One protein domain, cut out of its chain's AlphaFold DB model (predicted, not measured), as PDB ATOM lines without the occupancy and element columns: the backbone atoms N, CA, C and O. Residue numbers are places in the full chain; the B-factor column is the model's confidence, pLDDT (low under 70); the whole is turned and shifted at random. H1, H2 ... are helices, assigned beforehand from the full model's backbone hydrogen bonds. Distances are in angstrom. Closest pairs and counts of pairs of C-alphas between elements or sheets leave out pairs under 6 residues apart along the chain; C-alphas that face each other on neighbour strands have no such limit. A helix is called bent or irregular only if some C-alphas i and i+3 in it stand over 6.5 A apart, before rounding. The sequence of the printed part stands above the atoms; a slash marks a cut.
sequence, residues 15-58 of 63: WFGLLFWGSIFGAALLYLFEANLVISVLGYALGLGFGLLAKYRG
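AT A GLANCE: This is residues 15 to 58 of the 63 residues of an uncharacterized protein of Gammaproteobacteria bacterium (UniProt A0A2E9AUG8). This is a helical hairpin: the longer helix H2 is crossed by H1 near the two glycines 22 and 47, and residues 33 to 36 join them where they spread apart. The printed part has 44 residues with two named helices, H1 then H2, and no named strand: all helix. It is compact, with a radius of gyration of the C-alphas of 10.5 A, and a rod spanning 35 by 14 by 12 A.

HOW THE PARTS SIT: Start with H2, residues 37 to 57. H1, residues 15 to 32, touches it, and their closest C-alphas are those of Gly 22 and Gly 47, 3.7 A apart. The two run opposite ways at a steep tilt of 44 degrees. Near residue 22, H1 has a kink of 30 degrees; it is neither bent nor irregular, but only just: C-alphas 18 and 21 are 6.0 A apart. In H2 every O i to N i+4 pair is within hydrogen-bond range; in H1, 13 of 14 are.

IN THESE COORDINATES: Find C-alpha 37 at (306.811, -8.202, 554.496); from there H2 runs 30.1 A to C-alpha 57. H1 runs 25.2 A from C-alpha 15 at (309.779, 9.576, 563.635).

THE WHOLE: The C-alphas farthest apart, of Glu 34 and Gly 58, are 34.9 A apart. The link is tight, the printed part has no cut, and no printed residue is under 70 in pLDDT.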
ATOM      1  N   TRP A  15     310.962   9.872 564.442       96.00
ATOM      2  CA  TRP A  15     309.779   9.576 563.635       96.00
ATOM      3  C   TRP A  15     309.968   9.966 562.169       96.00
ATOM      4  O   TRP A  15     309.574   9.218 561.275       96.00
ATOM      5  N   PHE A  16     310.648  11.083 561.912       95.25
ATOM      6  CA  PHE A  16     311.083  11.450 560.572       95.25
ATOM      7  C   PHE A  16     312.053  10.413 560.001       95.25
ATOM      8  O   PHE A  16     311.869   9.977 558.870       95.25
ATOM      9  N   GLY A  17     313.029   9.942 560.783       97.00
ATOM     10  CA  GLY A  17     313.916   8.846 560.391       97.00
ATOM     11  C   GLY A  17     313.165   7.567 560.025       97.00
ATOM     12  O   GLY A  17     313.382   7.007 558.953       97.00
ATOM     13  N   LEU A  18     312.219   7.147 560.867       97.94
ATOM     14  CA  LEU A  18     311.366   5.995 560.593       97.94
ATOM     15  C   LEU A  18     310.638   6.148 559.253       97.94
ATOM     16  O   LEU A  18     310.723   5.258 558.417       97.94
ATOM     17  N   LEU A  19     309.931   7.257 559.037       97.06
ATOM     18  CA  LEU A  19     309.066   7.407 557.866       97.06
ATOM     19  C   LEU A  19     309.852   7.735 556.595       97.06
ATOM     20  O   LEU A  19     309.708   7.048 555.583       97.06
ATOM     21  N   PHE A  20     310.687   8.771 556.637       96.50
ATOM     22  CA  PHE A  20     311.410   9.268 555.472       96.50
ATOM     23  C   PHE A  20     312.541   8.317 555.080       96.50
ATOM     24  O   PHE A  20     312.518   7.731 553.996       96.50
ATOM     25  N   TRP A  21     313.502   8.099 555.983       97.31
ATOM     26  CA  TRP A  21     314.637   7.223 555.693       97.31
ATOM     27  C   TRP A  21     314.217   5.762 555.581       97.31
ATOM     28  O   TRP A  21     314.743   5.055 554.726       97.31
ATOM     29  N   GLY A  22     313.217   5.321 556.350       98.12
ATOM     30  CA  GLY A  22     312.673   3.972 556.201       98.12
ATOM     31  C   GLY A  22     312.063   3.710 554.825       98.12
ATOM     32  O   GLY A  22     312.255   2.627 554.277       98.12
ATOM     33  N   SER A  23     311.420   4.711 554.214       97.50
ATOM     34  CA  SER A  23     310.907   4.595 552.842       97.50
ATOM     35  C   SER A  23     312.035   4.540 551.808       97.50
ATOM     36  O   SER A  23     311.976   3.726 550.889       97.50
ATOM     37  N   ILE A  24     313.091   5.347 551.975       97.75
ATOM     38  CA  ILE A  24     314.272   5.316 551.095       97.75
ATOM     39  C   ILE A  24     314.977   3.957 551.184       97.75
ATOM     40  O   ILE A  24     315.247   3.335 550.158       97.75
ATOM     41  N   PHE A  25     315.243   3.463 552.396       98.06
ATOM     42  CA  PHE A  25     315.873   2.156 552.590       98.06
ATOM     43  C   PHE A  25     314.980   1.015 552.110       98.06
ATOM     44  O   PHE A  25     315.475   0.088 551.478       98.06
ATOM     45  N   GLY A  26     313.669   1.091 552.351       97.88
ATOM     46  CA  GLY A  26     312.704   0.127 551.833       97.88
ATOM     47  C   GLY A  26     312.732   0.056 550.307       97.88
ATOM     48  O   GLY A  26     312.865  -1.031 549.755       97.88
ATOM     49  N   ALA A  27     312.695   1.201 549.621       97.56
ATOM     50  CA  ALA A  27     312.800   1.257 548.164       97.56
ATOM     51  C   ALA A  27     314.144   0.705 547.654       97.56
ATOM     52  O   ALA A  27     314.169  -0.053 546.685       97.56
ATOM     53  N   ALA A  28     315.251   1.027 548.328       97.88
ATOM     54  CA  ALA A  28     316.568   0.496 547.985       97.88
ATOM     55  C   ALA A  28     316.642  -1.030 548.153       97.88
ATOM     56  O   ALA A  28     317.190  -1.719 547.297       97.88
ATOM     57  N   LEU A  29     316.061  -1.579 549.223       97.81
ATOM     58  CA  LEU A  29     316.004  -3.025 549.428       97.81
ATOM     59  C   LEU A  29     315.107  -3.709 548.392       97.81
ATOM     60  O   LEU A  29     315.486  -4.754 547.879       97.81
ATOM     61  N   LEU A  30     313.967  -3.117 548.034       96.81
ATOM     62  CA  LEU A  30     313.073  -3.644 546.994       96.81
ATOM     63  C   LEU A  30     313.700  -3.645 545.593       96.81
ATOM     64  O   LEU A  30     313.256  -4.384 544.722       96.81
ATOM     65  N   TYR A  31     314.736  -2.834 545.361       96.38
ATOM     66  CA  TYR A  31     315.521  -2.906 544.129       96.38
ATOM     67  C   TYR A  31     316.427  -4.150 544.083       96.38
ATOM     68  O   TYR A  31     316.751  -4.647 543.008       96.38
ATOM     69  N   LEU A  32     316.850  -4.650 545.248       97.06
ATOM     70  CA  LEU A  32     317.792  -5.767 545.383       97.06
ATOM     71  C   LEU A  32     317.104  -7.105 545.683       97.06
ATOM     72  O   LEU A  32     317.653  -8.162 545.384       97.06
ATOM     73  N   PHE A  33     315.924  -7.056 546.297       96.56
ATOM     74  CA  PHE A  33     315.192  -8.206 546.813       96.56
ATOM     75  C   PHE A  33     313.724  -8.142 546.396       96.56
ATOM     76  O   PHE A  33     313.164  -7.067 546.196       96.56
ATOM     77  N   GLU A  34     313.069  -9.299 546.327       93.94
ATOM     78  CA  GLU A  34     311.638  -9.362 546.035       93.94
ATOM     79  C   GLU A  34     310.787  -8.733 547.143       93.94
ATOM     80  O   GLU A  34     311.115  -8.781 548.335       93.94
ATOM     81  N   ALA A  35     309.642  -8.181 546.741       94.88
ATOM     82  CA  ALA A  35     308.698  -7.573 547.658       94.88
ATOM     83  C   ALA A  35     308.099  -8.613 548.609       94.88
ATOM     84  O   ALA A  35     307.317  -9.479 548.218       94.88
ATOM     85  N   ASN A  36     308.436  -8.493 549.889       95.81
ATOM     86  CA  ASN A  36     307.806  -9.243 550.961       95.81
ATOM     87  C   ASN A  36     307.794  -8.422 552.256       95.81
ATOM     88  O   ASN A  36     308.493  -7.414 552.394       95.81
ATOM     89  N   LEU A  37     307.001  -8.888 553.221       96.56
ATOM     90  CA  LEU A  37     306.811  -8.202 554.496       96.56
ATOM     91  C   LEU A  37     308.126  -8.009 555.261       96.56
ATOM     92  O   LEU A  37     308.314  -6.966 555.882       96.56
ATOM     93  N   VAL A  38     309.052  -8.969 555.191       97.62
ATOM     94  CA  VAL A  38     310.350  -8.880 555.875       97.62
ATOM     95  C   VAL A  38     311.181  -7.739 555.297       97.62
ATOM     96  O   VAL A  38     311.714  -6.939 556.059       97.62
ATOM     97  N   ILE A  39     311.244  -7.610 553.970       97.25
ATOM     98  CA  ILE A  39     311.980  -6.527 553.305       97.25
ATOM     99  C   ILE A  39     311.386  -5.158 553.653       97.25
ATOM    100  O   ILE A  39     312.129  -4.236 553.991       97.25
ATOM    101  N   SER A  40     310.056  -5.031 553.652       94.44
ATOM    102  CA  SER A  40     309.393  -3.789 554.067       94.44
ATOM    103  C   SER A  40     309.702  -3.436 555.524       94.44
ATOM    104  O   SER A  40     310.069  -2.299 555.816       94.44
ATOM    105  N   VAL A  41     309.614  -4.406 556.439       97.81
ATOM    106  CA  VAL A  41     309.929  -4.203 557.863       97.81
ATOM    107  C   VAL A  41     311.396  -3.827 558.059       97.81
ATOM    108  O   VAL A  41     311.685  -2.925 558.843       97.81
ATOM    109  N   LEU A  42     312.321  -4.460 557.332       98.06
ATOM    110  CA  LEU A  42     313.747  -4.139 557.392       98.06
ATOM    111  C   LEU A  42     314.032  -2.701 556.955       98.06
ATOM    112  O   LEU A  42     314.790  -2.013 557.635       98.06
ATOM    113  N   GLY A  43     313.395  -2.218 555.884       98.19
ATOM    114  CA  GLY A  43     313.526  -0.824 555.452       98.19
ATOM    115  C   GLY A  43     313.160   0.158 556.567       98.19
ATOM    116  O   GLY A  43     313.966   1.008 556.947       98.19
ATOM    117  N   TYR A  44     311.984  -0.021 557.174       98.31
ATOM    118  CA  TYR A  44     311.539   0.817 558.290       98.31
ATOM    119  C   TYR A  44     312.386   0.641 559.560       98.31
ATOM    120  O   TYR A  44     312.650   1.624 560.251       98.31
ATOM    121  N   ALA A  45     312.881  -0.565 559.852       98.44
ATOM    122  CA  ALA A  45     313.792  -0.803 560.972       98.44
ATOM    123  C   ALA A  45     315.127  -0.056 560.795       98.44
ATOM    124  O   ALA A  45     315.621   0.554 561.747       98.44
ATOM    125  N   LEU A  46     315.679  -0.037 559.577       98.38
ATOM    126  CA  LEU A  46     316.860   0.763 559.244       98.38
ATOM    127  C   LEU A  46     316.573   2.262 559.391       98.38
ATOM    128  O   LEU A  46     317.384   2.984 559.970       98.38
ATOM    129  N   GLY A  47     315.404   2.724 558.936       98.19
ATOM    130  CA  GLY A  47     314.969   4.115 559.094       98.19
ATOM    131  C   GLY A  47     314.885   4.536 560.560       98.19
ATOM    132  O   GLY A  47     315.427   5.573 560.949       98.19
ATOM    133  N   LEU A  48     314.279   3.692 561.398       98.44
ATOM    134  CA  LEU A  48     314.191   3.903 562.840       98.44
ATOM    135  C   LEU A  48     315.578   3.955 563.488       98.44
ATOM    136  O   LEU A  48     315.866   4.881 564.244       98.44
ATOM    137  N   GLY A  49     316.445   2.989 563.175       98.00
ATOM    138  CA  GLY A  49     317.816   2.947 563.679       98.00
ATOM    139  C   GLY A  49     318.611   4.194 563.291       98.00
ATOM    140  O   GLY A  49     319.319   4.765 564.120       98.00
ATOM    141  N   PHE A  50     318.433   4.673 562.060       97.12
ATOM    142  CA  PHE A  50     319.079   5.891 561.587       97.12
ATOM    143  C   PHE A  50     318.534   7.147 562.277       97.12
ATOM    144  O   PHE A  50     319.314   8.003 562.688       97.12
ATOM    145  N   GLY A  51     317.218   7.232 562.498       97.00
ATOM    146  CA  GLY A  51     316.600   8.303 563.285       97.00
ATOM    147  C   GLY A  51     317.089   8.334 564.739       97.00
ATOM    148  O   GLY A  51     317.405   9.400 565.268       97.00
ATOM    149  N   LEU A  52     317.219   7.166 565.378       97.38
ATOM    150  CA  LEU A  52     317.793   7.035 566.722       97.38
ATOM    151  C   LEU A  52     319.260   7.481 566.758       97.38
ATOM    152  O   LEU A  52     319.651   8.227 567.657       97.38
ATOM    153  N   LEU A  53     320.059   7.069 565.768       96.88
ATOM    154  CA  LEU A  53     321.458   7.476 565.645       96.88
ATOM    155  C   LEU A  53     321.587   8.992 565.469       96.88
ATOM    156  O   LEU A  53     322.417   9.611 566.131       96.88
ATOM    157  N   ALA A  54     320.756   9.591 564.616       95.12
ATOM    158  CA  ALA A  54     320.742  11.029 564.375       95.12
ATOM    159  C   ALA A  54     320.411  11.807 565.650       95.12
ATOM    160  O   ALA A  54     321.132  12.741 566.002       95.12
ATOM    161  N   LYS A  55     319.395  11.360 566.402       94.56
ATOM    162  CA  LYS A  55     319.055  11.938 567.707       94.56
ATOM    163  C   LYS A  55     320.209  11.814 568.703       94.56
ATOM    164  O   LYS A  55     320.537  12.791 569.366       94.56
ATOM    165  N   TYR A  56     320.852  10.647 568.789       94.62
ATOM    166  CA  TYR A  56     321.998  10.434 569.680       94.62
ATOM    167  C   TYR A  56     323.209  11.304 569.308       94.62
ATOM    168  O   TYR A  56     323.912  11.802 570.183       94.62
ATOM    169  N   ARG A  57     323.448  11.512 568.010       94.31
ATOM    170  CA  ARG A  57     324.543  12.343 567.487       94.31
ATOM    171  C   ARG A  57     324.233  13.844 567.487       94.31
ATOM    172  O   ARG A  57     325.129  14.620 567.166       94.31
ATOM    173  N   GLY A  58     323.009  14.253 567.824       90.12
ATOM    174  CA  GLY A  58     322.578  15.652 567.772       90.12
ATOM    175  C   GLY A  58     322.473  16.210 566.348       90.12
ATOM    176  O   GLY A  58     322.647  17.409 566.147       90.12
TER     177      GLY A  58